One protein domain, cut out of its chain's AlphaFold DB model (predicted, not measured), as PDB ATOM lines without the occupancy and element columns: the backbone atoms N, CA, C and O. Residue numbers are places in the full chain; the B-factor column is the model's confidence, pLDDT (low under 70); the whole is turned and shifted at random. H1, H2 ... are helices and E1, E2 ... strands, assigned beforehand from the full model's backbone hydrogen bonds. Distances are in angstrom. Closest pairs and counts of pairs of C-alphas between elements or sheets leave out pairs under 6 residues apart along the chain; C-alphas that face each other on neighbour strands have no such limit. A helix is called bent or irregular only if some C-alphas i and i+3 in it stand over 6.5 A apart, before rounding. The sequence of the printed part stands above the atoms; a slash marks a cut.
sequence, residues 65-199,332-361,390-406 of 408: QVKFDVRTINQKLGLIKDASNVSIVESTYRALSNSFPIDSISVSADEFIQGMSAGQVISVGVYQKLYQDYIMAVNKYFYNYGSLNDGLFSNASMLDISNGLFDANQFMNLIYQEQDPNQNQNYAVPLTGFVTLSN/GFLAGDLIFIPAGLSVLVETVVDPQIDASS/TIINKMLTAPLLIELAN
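What this domain is: This is residues 65 to 199, 332 to 361 and 390 to 406 of the 408 residues of an uncharacterized protein of viral metagenome (UniProt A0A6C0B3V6). This is a loose rod: the long antiparallel strands E7 and E8 make a ribbon along much of its length, and near one end E1 and E5 widen it into a strongly twisted sheet, with H3 over one face and H5 on the opposite face. Towards that end H1 sits among two small two-stranded sheets, E2 with E3 and E4 with E6, while residues 180 to 185 and 356 to 361 stick out. The printed part has 182 residues, with five named helices and eight named strands in the order E1 H1 E2 E3 E4 H2 E5 H3 H4 H5 E6 E7 E8; the class is mixed, helices and strands. The largest sheet is mixed, in the order E5 E1 E8 E7; the radius of gyration of the C-alphas is 21.9 A and the spans are 82 by 31 by 23 A.

Where its parts are: Find C-alpha 65 at (-22.890, -43.007, 139.778), where E1 begins and runs to 69. Next come H1, 70 to 77, E2, 79 to 81, E3, 88 to 91, E4, 104 to 108, H2, 109 to 114, and E5, 121 to 123. H3, 125 to 145, is 32.8 A long and irregular, C-alphas 128 and 131 being 8.1 A apart; it has a kink of 49 degrees near residue 132. H4, 155 to 159, H5, 168 to 176, and E6, 194 to 198, follow. E7, 338 to 353, spans 41.7 A and bends by 52 degrees at residue 342. E8, 390 to 405, spans 44.9 A and ends at C-alpha 405, (-14.021, -50.991, 143.757).

How they stand to each other: Start at E1, antiparallel to E5, with N 65 and O 123 2.8 A apart, and parallel to E8, with N 68 and O 403 2.9 A apart. E8 and E7 are antiparallel, with N 347 and O 396 2.8 A apart. H3 is on this sheet over E8 and E7, at a height of 9.5 A; its closest C-alphas to E8 are Val 126 and Ala 398, 6.6 A. H5 is on the opposite face; C-alphas 121 of E5 and 168 of H5 are 5.6 A apart. H1 only grazes the sheet, with residues 70 to 73. The hairpin E2 and E3 has N 80 and O 90 2.8 A apart; antiparallel E4 and E6 have N 105 and O 197 2.9 A apart. H2 is close to H5 but not clearly touching, with C-alphas 113 and 176 6.4 A apart. H4 is not on the sheet. Every O i to N i+4 pair is within hydrogen-bond range in H1, H2, H4 and H5, and 11 of 17 in H3.

The domain as a whole: C-alphas 96 and 360, the two farthest apart, are 82.9 A apart. Cuts leave gaps of 12.7 A between C-alphas 199 and 332 and 20.9 A between C-alphas 361 and 390. The links E3 to E4 and H5 to E6 are long. Look for pLDDT under 70 in residues 138 to 164, 177 to 190, 350 to 361 and 390 to 394.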
ATOM      1  N   GLN A  65     -24.221 -42.657 139.294       95.94
ATOM      2  CA  GLN A  65     -22.890 -43.007 139.778       95.94
ATOM      3  C   GLN A  65     -22.990 -44.249 140.655       95.94
ATOM      4  O   GLN A  65     -23.758 -44.268 141.622       95.94
ATOM      5  N   VAL A  66     -22.219 -45.281 140.326       94.56
ATOM      6  CA  VAL A  66     -22.260 -46.577 141.012       94.56
ATOM      7  C   VAL A  66     -20.862 -47.134 141.249       94.56
ATOM      8  O   VAL A  66     -19.936 -46.838 140.497       94.56
ATOM      9  N   LYS A  67     -20.731 -47.988 142.264       94.69
ATOM     10  CA  LYS A  67     -19.555 -48.821 142.510       94.69
ATOM     11  C   LYS A  67     -19.760 -50.202 141.916       94.69
ATOM     12  O   LYS A  67     -20.742 -50.870 142.236       94.69
ATOM     13  N   PHE A  68     -18.814 -50.662 141.113       94.06
ATOM     14  CA  PHE A  68     -18.859 -51.991 140.514       94.06
ATOM     15  C   PHE A  68     -17.588 -52.772 140.829       94.06
ATOM     16  O   PHE A  68     -16.508 -52.193 140.949       94.06
ATOM     17  N   ASP A  69     -17.717 -54.086 140.993       93.06
ATOM     18  CA  ASP A  69     -16.589 -54.906 141.415       93.06
ATOM     19  C   ASP A  69     -15.526 -54.974 140.310       93.06
ATOM     20  O   ASP A  69     -15.776 -55.440 139.191       93.06
ATOM     21  N   VAL A  70     -14.309 -54.534 140.636       92.38
ATOM     22  CA  VAL A  70     -13.164 -54.591 139.723       92.38
ATOM     23  C   VAL A  70     -12.804 -56.037 139.358       92.38
ATOM     24  O   VAL A  70     -12.272 -56.286 138.272       92.38
ATOM     25  N   ARG A  71     -13.154 -57.015 140.209       91.88
ATOM     26  CA  ARG A  71     -12.950 -58.447 139.939       91.88
ATOM     27  C   ARG A  71     -13.683 -58.884 138.673       91.88
ATOM     28  O   ARG A  71     -13.077 -59.528 137.821       91.88
ATOM     29  N   THR A  72     -14.947 -58.489 138.514       92.50
ATOM     30  CA  THR A  72     -15.791 -58.857 137.362       92.50
ATOM     31  C   THR A  72     -15.189 -58.374 136.042       92.50
ATOM     32  O   THR A  72     -15.184 -59.093 135.043       92.50
ATOM     33  N   ILE A  73     -14.634 -57.161 136.039       93.75
ATOM     34  CA  ILE A  73     -13.993 -56.565 134.861       93.75
ATOM     35  C   ILE A  73     -12.664 -57.268 134.551       93.75
ATOM     36  O   ILE A  73     -12.418 -57.652 133.406       93.75
ATOM     37  N   ASN A  74     -11.828 -57.492 135.567       94.88
ATOM     38  CA  ASN A  74     -10.533 -58.153 135.401       94.88
ATOM     39  C   ASN A  74     -10.668 -59.613 134.948       94.88
ATOM     40  O   ASN A  74      -9.934 -60.044 134.061       94.88
ATOM     41  N   GLN A  75     -11.653 -60.359 135.453       94.44
ATOM     42  CA  GLN A  75     -11.902 -61.733 135.005       94.44
ATOM     43  C   GLN A  75     -12.211 -61.797 133.504       94.44
ATOM     44  O   GLN A  75     -11.690 -62.666 132.807       94.44
ATOM     45  N   LYS A  76     -12.983 -60.837 132.973       94.81
ATOM     46  CA  LYS A  76     -13.263 -60.731 131.529       94.81
ATOM     47  C   LYS A  76     -12.025 -60.387 130.701       94.81
ATOM     48  O   LYS A  76     -11.953 -60.770 129.538       94.81
ATOM     49  N   LEU A  77     -11.054 -59.692 131.291       94.62
ATOM     50  CA  LEU A  77      -9.743 -59.432 130.690       94.62
ATOM     51  C   LEU A  77      -8.822 -60.670 130.730       94.62
ATOM     52  O   LEU A  77      -7.774 -60.686 130.086       94.62
ATOM     53  N   GLY A  78      -9.215 -61.722 131.457       93.75
ATOM     54  CA  GLY A  78      -8.405 -62.911 131.705       93.75
ATOM     55  C   GLY A  78      -7.397 -62.714 132.838       93.75
ATOM     56  O   GLY A  78      -6.297 -63.257 132.760       93.75
ATOM     57  N   LEU A  79      -7.748 -61.903 133.840       93.38
ATOM     58  CA  LEU A  79      -6.977 -61.649 135.053       93.38
ATOM     59  C   LEU A  79      -7.806 -62.048 136.283       93.38
ATOM     60  O   LEU A  79      -8.825 -61.432 136.590       93.38
ATOM     61  N   ILE A  80      -7.361 -63.074 137.002       90.69
ATOM     62  CA  ILE A  80      -8.003 -63.566 138.222       90.69
ATOM     63  C   ILE A  80      -7.158 -63.129 139.412       90.69
ATOM     64  O   ILE A  80      -5.965 -63.427 139.486       90.69
ATOM     65  N   LYS A  81      -7.795 -62.431 140.351       86.00
ATOM     66  CA  LYS A  81      -7.193 -62.017 141.620       86.00
ATOM     67  C   LYS A  81      -7.685 -62.895 142.768       86.00
ATOM     68  O   LYS A  81      -8.676 -63.613 142.640       86.00
ATOM     69  N   ASP A  82      -6.968 -62.832 143.879       82.75
ATOM     70  CA  ASP A  82      -7.312 -63.512 145.122       82.75
ATOM     71  C   ASP A  82      -8.621 -62.979 145.737       82.75
ATOM     72  O   ASP A  82      -9.253 -62.041 145.239       82.75
ATOM     73  N   ALA A  83      -9.032 -63.580 146.858       82.50
ATOM     74  CA  ALA A  83     -10.236 -63.180 147.581       82.50
ATOM     75  C   ALA A  83     -10.182 -61.731 148.100       82.50
ATOM     76  O   ALA A  83     -11.231 -61.125 148.254       82.50
ATOM     77  N   SER A  84      -8.992 -61.156 148.309       79.12
ATOM     78  CA  SER A  84      -8.840 -59.740 148.678       79.12
ATOM     79  C   SER A  84      -8.928 -58.787 147.478       79.12
ATOM     80  O   SER A  84      -9.013 -57.573 147.647       79.12
ATOM     81  N   ASN A  85      -8.924 -59.346 146.262       80.44
ATOM     82  CA  ASN A  85      -8.912 -58.637 144.988       80.44
ATOM     83  C   ASN A  85      -7.668 -57.758 144.783       80.44
ATOM     84  O   ASN A  85      -7.697 -56.772 144.044       80.44
ATOM     85  N   VAL A  86      -6.563 -58.127 145.436       78.19
ATOM     86  CA  VAL A  86      -5.290 -57.400 145.371       78.19
ATOM     87  C   VAL A  86      -4.253 -58.225 144.620       78.19
ATOM     88  O   VAL A  86      -3.709 -57.747 143.626       78.19
ATOM     89  N   SER A  87      -4.014 -59.467 145.044       82.50
ATOM     90  CA  SER A  87      -2.945 -60.304 144.485       82.50
ATOM     91  C   SER A  87      -3.419 -61.047 143.242       82.50
ATOM     92  O   SER A  87      -4.517 -61.602 143.229       82.50
ATOM     93  N   ILE A  88      -2.589 -61.106 142.201       86.81
ATOM     94  CA  ILE A  88      -2.884 -61.864 140.979       86.81
ATOM     95  C   ILE A  88      -2.661 -63.355 141.245       86.81
ATOM     96  O   ILE A  88      -1.582 -63.761 141.669       86.81
ATOM     97  N   VAL A  89      -3.676 -64.170 140.963       88.81
ATOM     98  CA  VAL A  89      -3.618 -65.638 141.045       88.81
ATOM     99  C   VAL A  89      -3.373 -66.240 139.664       88.81
ATOM    100  O   VAL A  89      -2.582 -67.167 139.521       88.81
ATOM    101  N   GLU A  90      -4.027 -65.698 138.637       89.69
ATOM    102  CA  GLU A  90      -3.895 -66.166 137.258       89.69
ATOM    103  C   GLU A  90      -4.004 -64.989 136.285       89.69
ATOM    104  O   GLU A  90      -4.789 -64.064 136.498       89.69
ATOM    105  N   SER A  91      -3.220 -65.009 135.205       92.75
ATOM    106  CA  SER A  91      -3.256 -63.965 134.184       92.75
ATOM    107  C   SER A  91      -2.944 -64.506 132.795       92.75
ATOM    108  O   SER A  91      -2.015 -65.288 132.603       92.75
ATOM    109  N   THR A  92      -3.688 -64.022 131.804       91.12
ATOM    110  CA  THR A  92      -3.399 -64.228 130.376       91.12
ATOM    111  C   THR A  92      -2.457 -63.169 129.792       91.12
ATOM    112  O   THR A  92      -2.157 -63.202 128.592       91.12
ATOM    113  N   TYR A  93      -1.994 -62.220 130.612       91.62
ATOM    114  CA  TYR A  93      -1.102 -61.139 130.208       91.62
ATOM    115  C   TYR A  93       0.193 -61.663 129.576       91.62
ATOM    116  O   TYR A  93       0.851 -62.574 130.081       91.62
ATOM    117  N   ARG A  94       0.592 -61.052 128.458       87.75
ATOM    118  CA  ARG A  94       1.814 -61.393 127.728       87.75
ATOM    119  C   ARG A  94       2.882 -60.341 127.994       87.75
ATOM    120  O   ARG A  94       2.877 -59.281 127.368       87.75
ATOM    121  N   ALA A  95       3.842 -60.671 128.857       84.69
ATOM    122  CA  ALA A  95       4.936 -59.768 129.224       84.69
ATOM    123  C   ALA A  95       5.757 -59.285 128.014       84.69
ATOM    124  O   ALA A  95       6.073 -58.104 127.919       84.69
ATOM    125  N   LEU A  96       6.024 -60.162 127.037       83.31
ATOM    126  CA  LEU A  96       6.809 -59.813 125.842       83.31
ATOM    127  C   LEU A  96       6.152 -58.732 124.971       83.31
ATOM    128  O   LEU A  96       6.851 -57.915 124.380       83.31
ATOM    129  N   SER A  97       4.820 -58.731 124.868       81.31
ATOM    130  CA  SER A  97       4.073 -57.720 124.109       81.31
ATOM    131  C   SER A  97       3.532 -56.591 124.986       81.31
ATOM    132  O   SER A  97       2.916 -55.657 124.466       81.31
ATOM    133  N   ASN A  98       3.759 -56.673 126.301       83.62
ATOM    134  CA  ASN A  98       3.203 -55.787 127.316       83.62
ATOM    135  C   ASN A  98       1.690 -55.562 127.112       83.62
ATOM    136  O   ASN A  98       1.232 -54.424 126.957       83.62
ATOM    137  N   SER A  99       0.930 -56.652 126.968       87.56
ATOM    138  CA  SER A  99      -0.496 -56.587 126.627       87.56
ATOM    139  C   SER A  99      -1.279 -57.843 127.013       87.56
ATOM    140  O   SER A  99      -0.750 -58.957 127.007       87.56
ATOM    141  N   PHE A 100      -2.577 -57.682 127.247       92.94
ATOM    142  CA  PHE A 100      -3.547 -58.770 127.270       92.94
ATOM    143  C   PHE A 100      -3.946 -59.186 125.846       92.94
ATOM    144  O   PHE A 100      -4.023 -58.333 124.958       92.94
ATOM    145  N   PRO A 101      -4.232 -60.480 125.603       93.38
ATOM    146  CA  PRO A 101      -4.806 -60.943 124.339       93.38
ATOM    147  C   PRO A 101      -6.204 -60.373 124.064       93.38
ATOM    148  O   PRO A 101      -6.601 -60.258 122.907       93.38
ATOM    149  N   ILE A 102      -6.945 -60.046 125.125       93.06
ATOM    150  CA  ILE A 102      -8.282 -59.458 125.071       93.06
ATOM    151  C   ILE A 102      -8.134 -57.937 125.139       93.06
ATOM    152  O   ILE A 102      -7.560 -57.412 126.087       93.06
ATOM    153  N   ASP A 103      -8.648 -57.235 124.129       90.75
ATOM    154  CA  ASP A 103      -8.572 -55.766 124.036       90.75
ATOM    155  C   ASP A 103      -9.949 -55.083 124.059       90.75
ATOM    156  O   ASP A 103     -10.064 -53.859 124.002       90.75
ATOM    157  N   SER A 104     -11.016 -55.879 124.152       91.88
ATOM    158  CA  SER A 104     -12.376 -55.395 124.340       91.88
ATOM    159  C   SER A 104     -13.192 -56.391 125.154       91.88
ATOM    160  O   SER A 104     -13.107 -57.597 124.926       91.88
ATOM    161  N   ILE A 105     -13.977 -55.880 126.100       92.94
ATOM    162  CA  ILE A 105     -14.856 -56.664 126.972       92.94
ATOM    163  C   ILE A 105     -16.249 -56.045 126.992       92.94
ATOM    164  O   ILE A 105     -16.404 -54.835 126.827       92.94
ATOM    165  N   SER A 106     -17.260 -56.876 127.225       92.44
ATOM    166  CA  SER A 106     -18.641 -56.437 127.409       92.44
ATOM    167  C   SER A 106     -19.196 -56.911 128.746       92.44
ATOM    168  O   SER A 106     -18.987 -58.068 129.123       92.44
ATOM    169  N   VAL A 107     -19.930 -56.033 129.422       91.25
ATOM    170  CA  VAL A 107     -20.725 -56.331 130.619       91.25
ATOM    171  C   VAL A 107     -22.194 -56.283 130.217       91.25
ATOM    172  O   VAL A 107     -22.653 -55.252 129.719       91.25
ATOM    173  N   SER A 108     -22.916 -57.390 130.368       90.94
ATOM    174  CA  SER A 108     -24.356 -57.427 130.089       90.94
ATOM    175  C   SER A 108     -25.159 -56.764 131.209       90.94
ATOM    176  O   SER A 108     -24.669 -56.595 132.326       90.94
ATOM    177  N   ALA A 109     -26.414 -56.415 130.925       89.88
ATOM    178  CA  ALA A 109     -27.339 -55.951 131.954       89.88
ATOM    179  C   ALA A 109     -27.482 -56.964 133.105       89.88
ATOM    180  O   ALA A 109     -27.437 -56.556 134.257       89.88
ATOM    181  N   ASP A 110     -27.552 -58.267 132.812       88.75
ATOM    182  CA  ASP A 110     -27.651 -59.313 133.841       88.75
ATOM    183  C   ASP A 110     -26.426 -59.340 134.762       88.75
ATOM    184  O   ASP A 110     -26.561 -59.408 135.981       88.75
ATOM    185  N   GLU A 111     -25.219 -59.248 134.193       91.38
ATOM    186  CA  GLU A 111     -23.970 -59.196 134.963       91.38
ATOM    187  C   GLU A 111     -23.883 -57.915 135.796       91.38
ATOM    188  O   GLU A 111     -23.431 -57.941 136.942       91.38
ATOM    189  N   PHE A 112     -24.340 -56.795 135.230       92.06
ATOM    190  CA  PHE A 112     -24.418 -55.529 135.941       92.06
ATOM    191  C   PHE A 112     -25.397 -55.611 137.117       92.06
ATOM    192  O   PHE A 112     -25.028 -55.256 138.230       92.06
ATOM    193  N   ILE A 113     -26.609 -56.136 136.914       90.25
ATOM    194  CA  ILE A 113     -27.614 -56.303 137.973       90.25
ATOM    195  C   ILE A 113     -27.089 -57.226 139.081       90.25
ATOM    196  O   ILE A 113     -27.202 -56.887 140.256       90.25
ATOM    197  N   GLN A 114     -26.495 -58.370 138.728       90.31
ATOM    198  CA  GLN A 114     -25.962 -59.334 139.703       90.31
ATOM    199  C   GLN A 114     -24.830 -58.751 140.555       90.31
ATOM    200  O   GLN A 114     -24.691 -59.111 141.721       90.31
ATOM    201  N   GLY A 115     -24.024 -57.860 139.977       89.44
ATOM    202  CA  GLY A 115     -22.930 -57.184 140.665       89.44
ATOM    203  C   GLY A 115     -23.335 -55.910 141.405       89.44
ATOM    204  O   GLY A 115     -22.440 -55.185 141.829       89.44
ATOM    205  N   MET A 116     -24.630 -55.595 141.527       91.56
ATOM    206  CA  MET A 116     -25.127 -54.332 142.079       91.56
ATOM    207  C   MET A 116     -26.009 -54.522 143.317       91.56
ATOM    208  O   MET A 116     -26.793 -55.460 143.439       91.56
ATOM    209  N   SER A 117     -25.930 -53.553 144.225       93.25
ATOM    210  CA  SER A 117     -26.790 -53.424 145.400       93.25
ATOM    211  C   SER A 117     -27.051 -51.949 145.697       93.25
ATOM    212  O   SER A 117     -26.335 -51.068 145.216       93.25
ATOM    213  N   ALA A 118     -28.051 -51.654 146.531       91.56
ATOM    214  CA  ALA A 118     -28.382 -50.269 146.868       91.56
ATOM    215  C   ALA A 118     -27.209 -49.533 147.545       91.56
ATOM    216  O   ALA A 118     -27.003 -48.349 147.299       91.56
ATOM    217  N   GLY A 119     -26.389 -50.241 148.335       93.31
ATOM    218  CA  GLY A 119     -25.195 -49.673 148.976       93.31
ATOM    219  C   GLY A 119     -24.066 -49.318 148.002       93.31
ATOM    220  O   GLY A 119     -23.151 -48.584 148.364       93.31
ATOM    221  N   GLN A 120     -24.132 -49.815 146.768       94.31
ATOM    222  CA  GLN A 120     -23.178 -49.503 145.708       94.31
ATOM    223  C   GLN A 120     -23.602 -48.296 144.866       94.31
ATOM    224  O   GLN A 120     -22.824 -47.837 144.036       94.31
ATOM    225  N   VAL A 121     -24.803 -47.751 145.058       94.38
ATOM    226  CA  VAL A 121     -25.239 -46.537 144.361       94.38
ATOM    227  C   VAL A 121     -24.692 -45.317 145.099       94.38
ATOM    228  O   VAL A 121     -25.043 -45.061 146.248       94.38
ATOM    229  N   ILE A 122     -23.836 -44.546 144.430       93.00
ATOM    230  CA  ILE A 122     -23.264 -43.297 144.955       93.00
ATOM    231  C   ILE A 122     -24.255 -42.149 144.741       93.00
ATOM    232  O   ILE A 122     -24.492 -41.338 145.634       93.00
ATOM    233  N   SER A 123     -24.839 -42.078 143.542       94.06
ATOM    234  CA  SER A 123     -25.800 -41.048 143.153       94.06
ATOM    235  C   SER A 123     -26.716 -41.563 142.051       94.06
ATOM    236  O   SER A 123     -26.281 -42.258 141.139       94.06
ATOM    237  N   VAL A 124     -27.987 -41.170 142.088       88.44
ATOM    238  CA  VAL A 124     -28.940 -41.408 140.989       88.44
ATOM    239  C   VAL A 124     -28.946 -40.265 139.960       88.44
ATOM    240  O   VAL A 124     -29.714 -40.295 138.999       88.44
ATOM    241  N   GLY A 125     -28.107 -39.243 140.155       89.38
ATOM    242  CA  GLY A 125     -27.939 -38.128 139.225       89.38
ATOM    243  C   GLY A 125     -29.234 -37.360 138.965       89.38
ATOM    244  O   GLY A 125     -30.006 -37.063 139.881       89.38
ATOM    245  N   VAL A 126     -29.493 -37.056 137.690       84.19
ATOM    246  CA  VAL A 126     -30.709 -36.345 137.252       84.19
ATOM    247  C   VAL A 126     -32.005 -37.070 137.640       84.19
ATOM    248  O   VAL A 126     -33.041 -36.424 137.805       84.19
ATOM    249  N   TYR A 127     -31.962 -38.388 137.866       85.19
ATOM    250  CA  TYR A 127     -33.151 -39.144 138.254       85.19
ATOM    251  C   TYR A 127     -33.652 -38.832 139.652       85.19
ATOM    252  O   TYR A 127     -34.796 -39.153 139.936       85.19
ATOM    253  N   GLN A 128     -32.896 -38.132 140.499       85.19
ATOM    254  CA  GLN A 128     -33.382 -37.725 141.821       85.19
ATOM    255  C   GLN A 128     -34.742 -37.000 141.764       85.19
ATOM    256  O   GLN A 128     -35.563 -37.146 142.668       85.19
ATOM    257  N   LYS A 129     -34.994 -36.244 140.684       78.69
ATOM    258  CA  LYS A 129     -36.251 -35.519 140.432       78.69
ATOM    259  C   LYS A 129     -37.169 -36.212 139.423       78.69
ATOM    260  O   LYS A 129     -38.122 -35.593 138.962       78.69
ATOM    261  N   LEU A 130     -36.916 -37.480 139.087       80.75
ATOM    262  CA  LEU A 130     -37.625 -38.251 138.058       80.75
ATOM    263  C   LEU A 130     -39.147 -38.097 138.163       80.75
ATOM    264  O   LEU A 130     -39.796 -37.661 137.210       80.75
ATOM    265  N   TYR A 131     -39.706 -38.396 139.336       75.88
ATOM    266  CA  TYR A 131     -41.149 -38.341 139.561       75.88
ATOM    267  C   TYR A 131     -41.683 -36.908 139.593       75.88
ATOM    268  O   TYR A 131     -42.711 -36.625 138.980       75.88
ATOM    269  N   GLN A 132     -40.963 -35.976 140.224       74.44
ATOM    270  CA  GLN A 132     -41.343 -34.560 140.257       74.44
ATOM    271  C   GLN A 132     -41.409 -33.953 138.845       74.44
ATOM    272  O   GLN A 132     -42.409 -33.335 138.475       74.44
ATOM    273  N   ASP A 133     -40.372 -34.158 138.035       73.94
ATOM    274  CA  ASP A 133     -40.280 -33.641 136.668       73.94
ATOM    275  C   ASP A 133     -41.301 -34.295 135.735       73.94
ATOM    276  O   ASP A 133     -41.702 -33.710 134.721       73.94
ATOM    277  N   TYR A 134     -41.685 -35.534 136.028       75.25
ATOM    278  CA  TYR A 134     -42.738 -36.235 135.314       75.25
ATOM    279  C   TYR A 134     -44.121 -35.661 135.652       75.25
ATOM    280  O   TYR A 134     -44.839 -35.244 134.744       75.25
ATOM    281  N   ILE A 135     -44.450 -35.517 136.939       71.69
ATOM    282  CA  ILE A 135     -45.698 -34.889 137.405       71.69
ATOM    283  C   ILE A 135     -45.834 -33.470 136.839       71.69
ATOM    284  O   ILE A 135     -46.887 -33.101 136.321       71.69
ATOM    285  N   MET A 136     -44.758 -32.674 136.868       71.88
ATOM    286  CA  MET A 136     -44.747 -31.338 136.265       71.88
ATOM    287  C   MET A 136     -45.020 -31.370 134.757       71.88
ATOM    288  O   MET A 136     -45.745 -30.512 134.254       71.88
ATOM    289  N   ALA A 137     -44.457 -32.339 134.031       70.81
ATOM    290  CA  ALA A 137     -44.685 -32.480 132.594       70.81
ATOM    291  C   ALA A 137     -46.146 -32.836 132.282       70.81
ATOM    292  O   ALA A 137     -46.746 -32.208 131.409       70.81
ATOM    293  N   VAL A 138     -46.732 -33.773 133.033       69.69
ATOM    294  CA  VAL A 138     -48.146 -34.157 132.905       69.69
ATOM    295  C   VAL A 138     -49.058 -32.970 133.220       69.69
ATOM    296  O   VAL A 138     -49.900 -32.605 132.402       69.69
ATOM    297  N   ASN A 139     -48.843 -32.286 134.347       69.44
ATOM    298  CA  ASN A 139     -49.637 -31.112 134.723       69.44
ATOM    299  C   ASN A 139     -49.543 -29.993 133.674       69.44
ATOM    300  O   ASN A 139     -50.552 -29.373 133.341       69.44
ATOM    301  N   LYS A 140     -48.354 -29.749 133.105       68.62
ATOM    302  CA  LYS A 140     -48.165 -28.762 132.032       68.62
ATOM    303  C   LYS A 140     -48.918 -29.139 130.755       68.62
ATOM    304  O   LYS A 140     -49.468 -28.249 130.114       68.62
ATOM    305  N   TYR A 141     -48.940 -30.419 130.385       66.00
ATOM    306  CA  TYR A 141     -49.673 -30.896 129.209       66.00
ATOM    307  C   TYR A 141     -51.172 -30.584 129.323       66.00
ATOM    308  O   TYR A 141     -51.763 -30.046 128.389       66.00
ATOM    309  N   PHE A 142     -51.766 -30.822 130.494       65.00
ATOM    310  CA  PHE A 142     -53.198 -30.610 130.719       65.00
ATOM    311  C   PHE A 142     -53.593 -29.193 131.151       65.00
ATOM    312  O   PHE A 142     -54.777 -28.861 131.123       65.00
ATOM    313  N   TYR A 143     -52.636 -28.324 131.486       61.06
ATOM    314  CA  TYR A 143     -52.904 -26.949 131.928       61.06
ATOM    315  C   TYR A 143     -53.760 -26.140 130.933       61.06
ATOM    316  O   TYR A 143     -54.592 -25.332 131.340       61.06
ATOM    317  N   ASN A 144     -53.614 -26.396 129.628       53.31
ATOM    318  CA  ASN A 144     -54.370 -25.704 128.578       53.31
ATOM    319  C   ASN A 144     -55.756 -26.315 128.283       53.31
ATOM    320  O   ASN A 144     -56.506 -25.736 127.499       53.31
ATOM    321  N   TYR A 145     -56.111 -27.454 128.889       54.12
ATOM    322  CA  TYR A 145     -57.346 -28.198 128.593       54.12
ATOM    323  C   TYR A 145     -58.529 -27.875 129.526       54.12
ATOM    324  O   TYR A 145     -59.588 -28.481 129.402       54.12
ATOM    325  N   GLY A 146     -58.399 -26.858 130.386       44.00
ATOM    326  CA  GLY A 146     -59.501 -26.324 131.192       44.00
ATOM    327  C   GLY A 146     -59.589 -26.924 132.598       44.00
ATOM    328  O   GLY A 146     -59.773 -28.118 132.773       44.00
ATOM    329  N   SER A 147     -59.456 -26.045 133.598       45.47
ATOM    330  CA  SER A 147     -59.794 -26.203 135.025       45.47
ATOM    331  C   SER A 147     -59.759 -27.623 135.620       45.47
ATOM    332  O   SER A 147     -60.762 -28.109 136.141       45.47
ATOM    333  N   LEU A 148     -58.575 -28.228 135.675       48.28
ATOM    334  CA  LEU A 148     -58.257 -29.288 136.637       48.28
ATOM    335  C   LEU A 148     -57.683 -28.618 137.895       48.28
ATOM    336  O   LEU A 148     -56.476 -28.627 138.127       48.28
ATOM    337  N   ASN A 149     -58.537 -27.906 138.640       41.97
ATOM    338  CA  ASN A 149     -58.119 -27.110 139.804       41.97
ATOM    339  C   ASN A 149     -57.777 -27.952 141.046       41.97
ATOM    340  O   ASN A 149     -57.234 -27.408 142.002       41.97
ATOM    341  N   ASP A 150     -58.007 -29.261 140.994       48.09
ATOM    342  CA  ASP A 150     -57.464 -30.237 141.929       48.09
ATOM    343  C   ASP A 150     -56.580 -31.164 141.090       48.09
ATOM    344  O   ASP A 150     -57.065 -31.768 140.137       48.09
ATOM    345  N   GLY A 151     -55.267 -31.169 141.342       52.72
ATOM    346  CA  GLY A 151     -54.271 -31.803 140.473       52.72
ATOM    347  C   GLY A 151     -54.663 -33.208 139.992       52.72
ATOM    348  O   GLY A 151     -55.251 -33.989 140.732       52.72
ATOM    349  N   LEU A 152     -54.288 -33.542 138.752       56.28
ATOM    350  CA  LEU A 152     -54.566 -34.841 138.111       56.28
ATOM    351  C   LEU A 152     -54.117 -36.057 138.925       56.28
ATOM    352  O   LEU A 152     -54.609 -37.164 138.732       56.28
ATOM    353  N   PHE A 153     -53.164 -35.842 139.822       57.06
ATOM    354  CA  PHE A 153     -52.702 -36.830 140.771       57.06
ATOM    355  C   PHE A 153     -53.346 -36.538 142.121       57.06
ATOM    356  O   PHE A 153     -53.152 -35.462 142.690       57.06
ATOM    357  N   SER A 154     -54.075 -37.514 142.666       56.66
ATOM    358  CA  SER A 154     -54.500 -37.439 144.062       56.66
ATOM    359  C   SER A 154     -53.264 -37.349 144.973       56.66
ATOM    360  O   SER A 154     -52.197 -37.865 144.630       56.66
ATOM    361  N   ASN A 155     -53.389 -36.745 146.159       49.50
ATOM    362  CA  ASN A 155     -52.296 -36.743 147.145       49.50
ATOM    363  C   ASN A 155     -51.783 -38.167 147.446       49.50
ATOM    364  O   ASN A 155     -50.603 -38.326 147.728       49.50
ATOM    365  N   ALA A 156     -52.636 -39.194 147.331       47.94
ATOM    366  CA  ALA A 156     -52.239 -40.597 147.435       47.94
ATOM    367  C   ALA A 156     -51.408 -41.062 146.222       47.94
ATOM    368  O   ALA A 156     -50.346 -41.645 146.402       47.94
ATOM    369  N   SER A 157     -51.800 -40.698 144.997       52.03
ATOM    370  CA  SER A 157     -51.063 -41.018 143.760       52.03
ATOM    371  C   SER A 157     -49.694 -40.326 143.663       52.03
ATOM    372  O   SER A 157     -48.806 -40.820 142.975       52.03
ATOM    373  N   MET A 158     -49.506 -39.193 144.352       48.78
ATOM    374  CA  MET A 158     -48.200 -38.528 144.492       48.78
ATOM    375  C   MET A 158     -47.307 -39.155 145.578       48.78
ATOM    376  O   MET A 158     -46.096 -38.942 145.562       48.78
ATOM    377  N   LEU A 159     -47.892 -39.894 146.530       43.81
ATOM    378  CA  LEU A 159     -47.198 -40.504 147.673       43.81
ATOM    379  C   LEU A 159     -46.926 -42.005 147.488       43.81
ATOM    380  O   LEU A 159     -45.965 -42.502 148.075       43.81
ATOM    381  N   ASP A 160     -47.696 -42.699 146.642       52.81
ATOM    382  CA  ASP A 160     -47.510 -44.127 146.320       52.81
ATOM    383  C   ASP A 160     -46.164 -44.428 145.643       52.81
ATOM    384  O   ASP A 160     -45.707 -45.569 145.626       52.81
ATOM    385  N   ILE A 161     -45.473 -43.400 145.147       54.03
ATOM    386  CA  ILE A 161     -44.115 -43.512 144.626       54.03
ATOM    387  C   ILE A 161     -43.140 -42.827 145.597       54.03
ATOM    388  O   ILE A 161     -42.668 -41.715 145.369       54.03
ATOM    389  N   SER A 162     -42.851 -43.493 146.718       50.69
ATOM    390  CA  SER A 162     -41.720 -43.198 147.624       50.69
ATOM    391  C   SER A 162     -41.568 -41.735 148.071       50.69
ATOM    392  O   SER A 162     -40.474 -41.172 148.007       50.69
ATOM    393  N   ASN A 163     -42.652 -41.084 148.512       56.75
ATOM    394  CA  ASN A 163     -42.637 -39.660 148.898       56.75
ATOM    395  C   ASN A 163     -42.110 -38.709 147.791       56.75
ATOM    396  O   ASN A 163     -41.671 -37.598 148.090       56.75
ATOM    397  N   GLY A 164     -42.121 -39.136 146.524       62.38
ATOM    398  CA  GLY A 164     -41.660 -38.366 145.367       62.38
ATOM    399  C   GLY A 164     -40.144 -38.344 145.137       62.38
ATOM    400  O   GLY A 164     -39.698 -37.660 144.216       62.38
ATOM    401  N   LEU A 165     -39.349 -39.074 145.929       70.69
ATOM    402  CA  LEU A 165     -37.890 -39.125 145.790       70.69
ATOM    403  C   LEU A 165     -37.452 -40.452 145.167       70.69
ATOM    404  O   LEU A 165     -37.750 -41.530 145.676       70.69
ATOM    405  N   PHE A 166     -36.716 -40.365 144.063       82.31
ATOM    406  CA  PHE A 166     -36.044 -41.512 143.465       82.31
ATOM    407  C   PHE A 166     -34.666 -41.652 144.119       82.31
ATOM    408  O   PHE A 166     -33.822 -40.769 143.971       82.31
ATOM    409  N   ASP A 167     -34.457 -42.717 144.888       87.00
ATOM    410  CA  ASP A 167     -33.226 -42.978 145.639       87.00
ATOM    411  C   ASP A 167     -32.521 -44.264 145.166       87.00
ATOM    412  O   ASP A 167     -32.922 -44.891 144.185       87.00
ATOM    413  N   ALA A 168     -31.449 -44.662 145.856       90.31
ATOM    414  CA  ALA A 168     -30.689 -45.871 145.540       90.31
ATOM    415  C   ALA A 168     -31.534 -47.157 145.559       90.31
ATOM    416  O   ALA A 168     -31.329 -48.037 144.725       90.31
ATOM    417  N   ASN A 169     -32.495 -47.275 146.481       88.06
ATOM    418  CA  ASN A 169     -33.361 -48.451 146.559       88.06
ATOM    419  C   ASN A 169     -34.362 -48.460 145.404       88.06
ATOM    420  O   ASN A 169     -34.579 -49.503 144.797       88.06
ATOM    421  N   GLN A 170     -34.928 -47.301 145.060       83.31
ATOM    422  CA  GLN A 170     -35.811 -47.171 143.897       83.31
ATOM    423  C   GLN A 170     -35.073 -47.451 142.591       83.31
ATOM    424  O   GLN A 170     -35.616 -48.125 141.719       83.31
ATOM    425  N   PHE A 171     -33.819 -47.012 142.480       87.25
ATOM    426  CA  PHE A 171     -32.961 -47.382 141.363       87.25
ATOM    427  C   PHE A 171     -32.775 -48.900 141.275       87.25
ATOM    428  O   PHE A 171     -32.988 -49.465 140.207       87.25
ATOM    429  N   MET A 172     -32.452 -49.573 142.387       87.12
ATOM    430  CA  MET A 172     -32.317 -51.033 142.396       87.12
ATOM    431  C   MET A 172     -33.624 -51.739 142.039       87.12
ATOM    432  O   MET A 172     -33.608 -52.638 141.208       87.12
ATOM    433  N   ASN A 173     -34.753 -51.303 142.597       82.19
ATOM    434  CA  ASN A 173     -36.067 -51.853 142.263       82.19
ATOM    435  C   ASN A 173     -36.374 -51.708 140.769       82.19
ATOM    436  O   ASN A 173     -36.913 -52.635 140.172       82.19
ATOM    437  N   LEU A 174     -35.995 -50.577 140.165       81.56
ATOM    438  CA  LEU A 174     -36.184 -50.318 138.742       81.56
ATOM    439  C   LEU A 174     -35.355 -51.264 137.863       81.56
ATOM    440  O   LEU A 174     -35.867 -51.748 136.859       81.56
ATOM    441  N   ILE A 175     -34.090 -51.523 138.212       83.81
ATOM    442  CA  ILE A 175     -33.204 -52.353 137.377       83.81
ATOM    443  C   ILE A 175     -33.333 -53.857 137.649       83.81
ATOM    444  O   ILE A 175     -33.011 -54.645 136.765       83.81
ATOM    445  N   TYR A 176     -33.791 -54.250 138.843       77.19
ATOM    446  CA  TYR A 176     -33.838 -55.644 139.303       77.19
ATOM    447  C   TYR A 176     -35.189 -56.339 139.077       77.19
ATOM    448  O   TYR A 176     -35.208 -57.563 139.008       77.19
ATOM    449  N   GLN A 177     -36.306 -55.600 139.020       68.31
ATOM    450  CA  GLN A 177     -37.639 -56.143 139.331       68.31
ATOM    451  C   GLN A 177     -37.973 -57.496 138.671       68.31
ATOM    452  O   GLN A 177     -37.970 -57.641 137.447       68.31
ATOM    453  N   GLU A 178     -38.332 -58.470 139.516       52.16
ATOM    454  CA  GLU A 178     -38.948 -59.728 139.100       52.16
ATOM    455  C   GLU A 178     -40.352 -59.454 138.544       52.16
ATOM    456  O   GLU A 178     -41.115 -58.667 139.106       52.16
ATOM    457  N   GLN A 179     -40.703 -60.112 137.435       49.78
ATOM    458  CA  GLN A 179     -42.048 -60.022 136.873       49.78
ATOM    459  C   GLN A 179     -43.093 -60.430 137.919       49.78
ATOM    460  O   GLN A 179     -43.062 -61.563 138.396       49.78
ATOM    461  N   ASP A 180     -44.050 -59.550 138.235       47.78
ATOM    462  CA  ASP A 180     -45.242 -59.971 138.975       47.78
ATOM    463  C   ASP A 180     -46.037 -60.957 138.095       47.78
ATOM    464  O   ASP A 180     -46.499 -60.584 137.009       47.78
ATOM    465  N   PRO A 181     -46.217 -62.216 138.537       47.84
ATOM    466  CA  PRO A 181     -46.901 -63.249 137.768       47.84
ATOM    467  C   PRO A 181     -48.392 -62.957 137.515       47.84
ATOM    468  O   PRO A 181     -49.025 -63.710 136.774       47.84
ATOM    469  N   ASN A 182     -48.966 -61.893 138.093       50.72
ATOM    470  CA  ASN A 182     -50.396 -61.582 138.014       50.72
ATOM    471  C   ASN A 182     -50.782 -60.396 137.102       50.72
ATOM    472  O   ASN A 182     -51.968 -60.078 137.049       50.72
ATOM    473  N   GLN A 183     -49.845 -59.781 136.362       47.84
ATOM    474  CA  GLN A 183     -50.103 -58.832 135.246       47.84
ATOM    475  C   GLN A 183     -51.071 -57.644 135.528       47.84
ATOM    476  O   GLN A 183     -51.616 -57.067 134.591       47.84
ATOM    477  N   ASN A 184     -51.292 -57.241 136.789       45.78
ATOM    478  CA  ASN A 184     -52.291 -56.234 137.170       45.78
ATOM    479  C   ASN A 184     -51.761 -54.942 137.840       45.78
ATOM    480  O   ASN A 184     -52.594 -54.144 138.268       45.78
ATOM    481  N   GLN A 185     -50.447 -54.674 137.949       50.22
ATOM    482  CA  GLN A 185     -49.936 -53.427 138.573       50.22
ATOM    483  C   GLN A 185     -48.631 -52.892 137.952       50.22
ATOM    484  O   GLN A 185     -47.773 -53.681 137.593       50.22
ATOM    485  N   ASN A 186     -48.489 -51.553 137.878       53.00
ATOM    486  CA  ASN A 186     -47.298 -50.754 137.509       53.00
ATOM    487  C   ASN A 186     -46.013 -51.561 137.222       53.00
ATOM    488  O   ASN A 186     -45.251 -51.868 138.138       53.00
ATOM    489  N   TYR A 187     -45.754 -51.858 135.946       55.38
ATOM    490  CA  TYR A 187     -44.609 -52.672 135.529       55.38
ATOM    491  C   TYR A 187     -43.394 -51.818 135.157       55.38
ATOM    492  O   TYR A 187     -43.489 -50.949 134.288       55.38
ATOM    493  N   ALA A 188     -42.237 -52.117 135.753       59.25
ATOM    494  CA  ALA A 188     -40.939 -51.764 135.187       59.25
ATOM    495  C   ALA A 188     -40.441 -52.917 134.298       59.25
ATOM    496  O   ALA A 188     -40.537 -54.089 134.662       59.25
ATOM    497  N   VAL A 189     -39.920 -52.594 133.114       65.12
ATOM    498  CA  VAL A 189     -39.243 -53.574 132.253       65.12
ATOM    499  C   VAL A 189     -37.828 -53.786 132.808       65.12
ATOM    500  O   VAL A 189     -37.165 -52.782 133.083       65.12
ATOM    501  N   PRO A 190     -37.343 -55.036 132.960       67.69
ATOM    502  CA  PRO A 190     -35.990 -55.288 133.454       67.69
ATOM    503  C   PRO A 190     -34.939 -54.607 132.570       67.69
ATOM    504  O   PRO A 190     -35.136 -54.442 131.360       67.69
ATOM    505  N   LEU A 191     -33.813 -54.209 133.172       83.38
ATOM    506  CA  LEU A 191     -32.721 -53.572 132.437       83.38
ATOM    507  C   LEU A 191     -32.205 -54.527 131.350       83.38
ATOM    508  O   LEU A 191     -31.959 -55.704 131.595       83.38
ATOM    509  N   THR A 192     -32.016 -54.009 130.139       84.88
ATOM    510  CA  THR A 192     -31.473 -54.767 129.005       84.88
ATOM    511  C   THR A 192     -30.308 -54.018 128.366       84.88
ATOM    512  O   THR A 192     -30.138 -52.816 128.563       84.88
ATOM    513  N   GLY A 193     -29.497 -54.737 127.588       86.12
ATOM    514  CA  GLY A 193     -28.362 -54.177 126.856       86.12
ATOM    515  C   GLY A 193     -27.008 -54.611 127.412       86.12
ATOM    516  O   GLY A 193     -26.897 -55.589 128.153       86.12
ATOM    517  N   PHE A 194     -25.965 -53.903 126.988       85.94
ATOM    518  CA  PHE A 194     -24.588 -54.166 127.380       85.94
ATOM    519  C   PHE A 194     -23.755 -52.885 127.341       85.94
ATOM    520  O   PHE A 194     -24.037 -51.958 126.580       85.94
ATOM    521  N   VAL A 195     -22.693 -52.867 128.136       88.00
ATOM    522  CA  VAL A 195     -21.633 -51.860 128.090       88.00
ATOM    523  C   VAL A 195     -20.397 -52.514 127.500       88.00
ATOM    524  O   VAL A 195     -19.986 -53.574 127.968       88.00
ATOM    525  N   THR A 196     -19.784 -51.883 126.502       89.38
ATOM    526  CA  THR A 196     -18.533 -52.357 125.900       89.38
ATOM    527  C   THR A 196     -17.394 -51.405 126.226       89.38
ATOM    528  O   THR A 196     -17.498 -50.199 126.014       89.38
ATOM    529  N   LEU A 197     -16.286 -51.972 126.696       88.31
ATOM    530  CA  LEU A 197     -14.995 -51.306 126.809       88.31
ATOM    531  C   LEU A 197     -14.106 -51.823 125.682       88.31
ATOM    532  O   LEU A 197     -14.043 -53.030 125.447       88.31
ATOM    533  N   SER A 198     -13.428 -50.926 124.980       89.75
ATOM    534  CA  SER A 198     -12.553 -51.249 123.849       89.75
ATOM    535  C   SER A 198     -11.213 -50.536 124.002       89.75
ATOM    536  O   SER A 198     -11.111 -49.586 124.777       89.75
ATOM    537  N   ASN A 199     -10.200 -50.984 123.257       88.62
ATOM    538  CA  ASN A 199      -8.830 -50.462 123.308       88.62
ATOM    539  C   ASN A 199      -8.217 -50.542 124.718       88.62
ATOM    540  O   ASN A 199      -7.474 -49.653 125.143       88.62
ATOM    541  N   GLY A 332      -4.009 -54.897 135.378       91.50
ATOM    542  CA  GLY A 332      -5.307 -54.638 134.778       91.50
ATOM    543  C   GLY A 332      -5.987 -53.398 135.356       91.50
ATOM    544  O   GLY A 332      -5.375 -52.346 135.580       91.50
ATOM    545  N   PHE A 333      -7.292 -53.520 135.571       93.44
ATOM    546  CA  PHE A 333      -8.083 -52.498 136.240       93.44
ATOM    547  C   PHE A 333      -7.864 -52.553 137.755       93.44
ATOM    548  O   PHE A 333      -7.672 -53.626 138.344       93.44
ATOM    549  N   LEU A 334      -7.924 -51.387 138.391       90.12
ATOM    550  CA  LEU A 334      -7.717 -51.204 139.824       90.12
ATOM    551  C   LEU A 334      -8.936 -50.545 140.467       90.12
ATOM    552  O   LEU A 334      -9.727 -49.868 139.808       90.12
ATOM    553  N   ALA A 335      -9.067 -50.722 141.780       87.94
ATOM    554  CA  ALA A 335     -10.018 -49.939 142.550       87.94
ATOM    555  C   ALA A 335      -9.692 -48.434 142.422       87.94
ATOM    556  O   ALA A 335      -8.525 -48.036 142.438       87.94
ATOM    557  N   GLY A 336     -10.721 -47.603 142.271       84.81
ATOM    558  CA  GLY A 336     -10.622 -46.170 141.989       84.81
ATOM    559  C   GLY A 336     -10.607 -45.805 140.500       84.81
ATOM    560  O   GLY A 336     -10.719 -44.627 140.173       84.81
ATOM    561  N   ASP A 337     -10.515 -46.781 139.590       89.75
ATOM    562  CA  ASP A 337     -10.668 -46.510 138.158       89.75
ATOM    563  C   ASP A 337     -12.097 -46.078 137.834       89.75
ATOM    564  O   ASP A 337     -13.064 -46.634 138.360       89.75
ATOM    565  N   LEU A 338     -12.231 -45.117 136.917       91.81
ATOM    566  CA  LEU A 338     -13.526 -44.601 136.488       91.81
ATOM    567  C   LEU A 338     -13.830 -44.992 135.043       91.81
ATOM    568  O   LEU A 338     -13.023 -44.786 134.135       91.81
ATOM    569  N   ILE A 339     -15.043 -45.491 134.822       91.62
ATOM    570  CA  ILE A 339     -15.601 -45.784 133.504       91.62
ATOM    571  C   ILE A 339     -16.804 -44.873 133.287       91.62
ATOM    572  O   ILE A 339     -17.808 -44.968 133.992       91.62
ATOM    573  N   PHE A 340     -16.714 -44.002 132.285       89.69
ATOM    574  CA  PHE A 340     -17.815 -43.133 131.886       89.69
ATOM    575  C   PHE A 340     -18.509 -43.675 130.638       89.69
ATOM    576  O   PHE A 340     -17.864 -43.973 129.633       89.69
ATOM    577  N   ILE A 341     -19.833 -43.771 130.697       88.06
ATOM    578  CA  ILE A 341     -20.688 -44.288 129.632       88.06
ATOM    579  C   ILE A 341     -21.659 -43.161 129.257       88.06
ATOM    580  O   ILE A 341     -22.677 -42.978 129.930       88.06
ATOM    581  N   PRO A 342     -21.374 -42.398 128.185       79.25
ATOM    582  CA  PRO A 342     -22.169 -41.227 127.814       79.25
ATOM    583  C   PRO A 342     -23.633 -41.552 127.499       79.25
ATOM    584  O   PRO A 342     -24.523 -40.789 127.856       79.25
ATOM    585  N   ALA A 343     -23.880 -42.698 126.852       77.75
ATOM    586  CA  ALA A 343     -25.233 -43.179 126.565       77.75
ATOM    587  C   ALA A 343     -26.001 -43.570 127.842       77.75
ATOM    588  O   ALA A 343     -27.226 -43.500 127.872       77.75
ATOM    589  N   GLY A 344     -25.252 -43.956 128.879       85.62
ATOM    590  CA  GLY A 344     -25.716 -44.292 130.213       85.62
ATOM    591  C   GLY A 344     -26.938 -45.200 130.257       85.62
ATOM    592  O   GLY A 344     -26.952 -46.266 129.647       85.62
ATOM    593  N   LEU A 345     -27.934 -44.785 131.033       82.69
ATOM    594  CA  LEU A 345     -29.134 -45.554 131.345       82.69
ATOM    595  C   LEU A 345     -30.355 -44.733 130.940       82.69
ATOM    596  O   LEU A 345     -30.373 -43.525 131.176       82.69
ATOM    597  N   SER A 346     -31.361 -45.368 130.337       82.62
ATOM    598  CA  SER A 346     -32.614 -44.713 129.939       82.62
ATOM    599  C   SER A 346     -33.798 -45.324 130.673       82.62
ATOM    600  O   SER A 346     -33.930 -46.543 130.735       82.62
ATOM    601  N   VAL A 347     -34.662 -44.467 131.207       76.00
ATOM    602  CA  VAL A 347     -35.864 -44.838 131.952       76.00
ATOM    603  C   VAL A 347     -37.080 -44.298 131.216       76.00
ATOM    604  O   VAL A 347     -37.174 -43.099 130.947       76.00
ATOM    605  N   LEU A 348     -38.015 -45.187 130.890       73.56
ATOM    606  CA  LEU A 348     -39.327 -44.817 130.376       73.56
ATOM    607  C   LEU A 348     -40.312 -44.764 131.544       73.56
ATOM    608  O   LEU A 348     -40.515 -45.761 132.229       73.56
ATOM    609  N   VAL A 349     -40.926 -43.601 131.751       70.06
ATOM    610  CA  VAL A 349     -42.068 -43.442 132.654       70.06
ATOM    611  C   VAL A 349     -43.317 -43.275 131.801       70.06
ATOM    612  O   VAL A 349     -43.361 -42.400 130.931       70.06
ATOM    613  N   GLU A 350     -44.307 -44.124 132.050       67.50
ATOM    614  CA  GLU A 350     -45.589 -44.148 131.350       67.50
ATOM    615  C   GLU A 350     -46.728 -43.953 132.360       67.50
ATOM    616  O   GLU A 350     -46.709 -44.481 133.475       67.50
ATOM    617  N   THR A 351     -47.733 -43.165 131.994       65.81
ATOM    618  CA  THR A 351     -49.001 -43.102 132.727       65.81
ATOM    619  C   THR A 351     -50.150 -43.091 131.753       65.81
ATOM    620  O   THR A 351     -50.177 -42.338 130.780       65.81
ATOM    621  N   VAL A 352     -51.130 -43.919 132.074       63.34
ATOM    622  CA  VAL A 352     -52.388 -44.011 131.362       63.34
ATOM    623  C   VAL A 352     -53.377 -43.084 132.063       63.34
ATOM    624  O   VAL A 352     -53.768 -43.327 133.201       63.34
ATOM    625  N   VAL A 353     -53.753 -41.994 131.399       60.00
ATOM    626  CA  VAL A 353     -54.807 -41.094 131.866       60.00
ATOM    627  C   VAL A 353     -56.125 -41.599 131.298       60.00
ATOM    628  O   VAL A 353     -56.389 -41.485 130.095       60.00
ATOM    629  N   ASP A 354     -56.932 -42.187 132.177       57.62
ATOM    630  CA  ASP A 354     -58.324 -42.501 131.887       57.62
ATOM    631  C   ASP A 354     -59.146 -41.209 131.998       57.62
ATOM    632  O   ASP A 354     -59.160 -40.590 133.068       57.62
ATOM    633  N   PRO A 355     -59.802 -40.742 130.924       52.06
ATOM    634  CA  PRO A 355     -60.730 -39.631 131.023       52.06
ATOM    635  C   PRO A 355     -62.021 -40.096 131.710       52.06
ATOM    636  O   PRO A 355     -63.083 -40.094 131.095       52.06
ATOM    637  N   GLN A 356     -61.983 -40.436 133.003       45.47
ATOM    638  CA  GLN A 356     -63.218 -40.500 133.779       45.47
ATOM    639  C   GLN A 356     -63.787 -39.081 133.915       45.47
ATOM    640  O   GLN A 356     -63.552 -38.369 134.888       45.47
ATOM    641  N   ILE A 357     -64.593 -38.675 132.936       43.25
ATOM    642  CA  ILE A 357     -65.733 -37.821 133.242       43.25
ATOM    643  C   ILE A 357     -66.692 -38.732 133.989       43.25
ATOM    644  O   ILE A 357     -67.328 -39.606 133.400       43.25
ATOM    645  N   ASP A 358     -66.764 -38.542 135.300       41.91
ATOM    646  CA  ASP A 358     -67.826 -39.125 136.091       41.91
ATOM    647  C   ASP A 358     -69.164 -38.669 135.489       41.91
ATOM    648  O   ASP A 358     -69.544 -37.496 135.568       41.91
ATOM    649  N   ALA A 359     -69.878 -39.591 134.843       44.28
ATOM    650  CA  ALA A 359     -71.235 -39.361 134.355       44.28
ATOM    651  C   ALA A 359     -72.212 -39.054 135.512       44.28
ATOM    652  O   ALA A 359     -73.356 -38.673 135.263       44.28
ATOM    653  N   SER A 360     -71.767 -39.190 136.768       43.03
ATOM    654  CA  SER A 360     -72.460 -38.737 137.971       43.03
ATOM    655  C   SER A 360     -72.199 -37.267 138.328       43.03
ATOM    656  O   SER A 360     -72.845 -36.748 139.241       43.03
ATOM    657  N   SER A 361     -71.356 -36.546 137.570       42.91
ATOM    658  CA  SER A 361     -71.324 -35.081 137.605       42.91
ATOM    659  C   SER A 361     -72.665 -34.547 137.094       42.91
ATOM    660  O   SER A 361     -72.906 -34.286 135.914       42.91
ATOM    661  N   THR A 390     -55.556 -41.598 127.123       57.38
ATOM    662  CA  THR A 390     -54.360 -40.808 126.796       57.38
ATOM    663  C   THR A 390     -53.170 -41.412 127.519       57.38
ATOM    664  O   THR A 390     -53.121 -41.409 128.743       57.38
ATOM    665  N   ILE A 391     -52.209 -41.934 126.763       62.28
ATOM    666  CA  ILE A 391     -50.944 -42.432 127.304       62.28
ATOM    667  C   ILE A 391     -49.933 -41.285 127.251       62.28
ATOM    668  O   ILE A 391     -49.698 -40.721 126.178       62.28
ATOM    669  N   ILE A 392     -49.354 -40.922 128.394       63.97
ATOM    670  CA  ILE A 392     -48.257 -39.953 128.473       63.97
ATOM    671  C   ILE A 392     -46.968 -40.707 128.755       63.97
ATOM    672  O   ILE A 392     -46.837 -41.340 129.799       63.97
ATOM    673  N   ASN A 393     -46.015 -40.572 127.832       68.31
ATOM    674  CA  ASN A 393     -44.717 -41.232 127.894       68.31
ATOM    675  C   ASN A 393     -43.605 -40.201 128.001       68.31
ATOM    676  O   ASN A 393     -43.559 -39.230 127.241       68.31
ATOM    677  N   LYS A 394     -42.677 -40.432 128.926       67.00
ATOM    678  CA  LYS A 394     -41.459 -39.639 129.063       67.00
ATOM    679  C   LYS A 394     -40.264 -40.571 129.177       67.00
ATOM    680  O   LYS A 394     -40.129 -41.298 130.156       67.00
ATOM    681  N   MET A 395     -39.388 -40.516 128.178       76.69
ATOM    682  CA  MET A 395     -38.071 -41.136 128.250       76.69
ATOM    683  C   MET A 395     -37.093 -40.130 128.849       76.69
ATOM    684  O   MET A 395     -36.986 -38.997 128.376       76.69
ATOM    685  N   LEU A 396     -36.402 -40.536 129.902       78.00
ATOM    686  CA  LEU A 396     -35.311 -39.784 130.502       78.00
ATOM    687  C   LEU A 396     -34.039 -40.609 130.358       78.00
ATOM    688  O   LEU A 396     -34.057 -41.809 130.606       78.00
ATOM    689  N   THR A 397     -32.957 -39.962 129.946       82.44
ATOM    690  CA  THR A 397     -31.654 -40.598 129.742       82.44
ATOM    691  C   THR A 397     -30.617 -39.841 130.551       82.44
ATOM    692  O   THR A 397     -30.565 -38.610 130.504       82.44
ATOM    693  N   ALA A 398     -29.790 -40.576 131.285       81.62
ATOM    694  CA  ALA A 398     -28.719 -40.036 132.106       81.62
ATOM    695  C   ALA A 398     -27.425 -40.804 131.822       81.62
ATOM    696  O   ALA A 398     -27.488 -42.033 131.742       81.62
ATOM    697  N   PRO A 399     -26.260 -40.135 131.718       87.12
ATOM    698  CA  PRO A 399     -24.974 -40.819 131.640       87.12
ATOM    699  C   PRO A 399     -24.744 -41.723 132.855       87.12
ATOM    700  O   PRO A 399     -25.274 -41.463 133.937       87.12
ATOM    701  N   LEU A 400     -23.921 -42.755 132.690       89.94
ATOM    702  CA  LEU A 400     -23.528 -43.660 133.771       89.94
ATOM    703  C   LEU A 400     -22.030 -43.509 134.043       89.94
ATOM    704  O   LEU A 400     -21.214 -43.573 133.125       89.94
ATOM    705  N   LEU A 401     -21.679 -43.316 135.309       92.88
ATOM    706  CA  LEU A 401     -20.319 -43.369 135.820       92.88
ATOM    707  C   LEU A 401     -20.188 -44.595 136.721       92.88
ATOM    708  O   LEU A 401     -20.952 -44.764 137.672       92.88
ATOM    709  N   ILE A 402     -19.196 -45.423 136.433       93.56
ATOM    710  CA  ILE A 402     -18.850 -46.582 137.242       93.56
ATOM    711  C   ILE A 402     -17.494 -46.317 137.891       93.56
ATOM    712  O   ILE A 402     -16.503 -46.120 137.190       93.56
ATOM    713  N   GLU A 403     -17.457 -46.331 139.217       93.69
ATOM    714  CA  GLU A 403     -16.235 -46.426 140.011       93.69
ATOM    715  C   GLU A 403     -15.936 -47.905 140.262       93.69
ATOM    716  O   GLU A 403     -16.762 -48.637 140.814       93.69
ATOM    717  N   LEU A 404     -14.763 -48.371 139.848       93.00
ATOM    718  CA  LEU A 404     -14.328 -49.728 140.149       93.00
ATOM    719  C   LEU A 404     -13.876 -49.810 141.608       93.00
ATOM    720  O   LEU A 404     -13.117 -48.968 142.077       93.00
ATOM    721  N   ALA A 405     -14.329 -50.823 142.339       87.75
ATOM    722  CA  ALA A 405     -14.021 -50.991 143.757       87.75
ATOM    723  C   ALA A 405     -13.803 -52.465 144.118       87.75
ATOM    724  O   ALA A 405     -14.279 -53.364 143.427       87.75
ATOM    725  N   ASN A 406     -13.107 -52.708 145.231       88.69
ATOM    726  CA  ASN A 406     -13.001 -54.037 145.829       88.69
ATOM    727  C   ASN A 406     -14.241 -54.270 146.695       88.69
ATOM    728  O   ASN A 406     -14.339 -53.718 147.791       88.69
TER     729      ASN A 406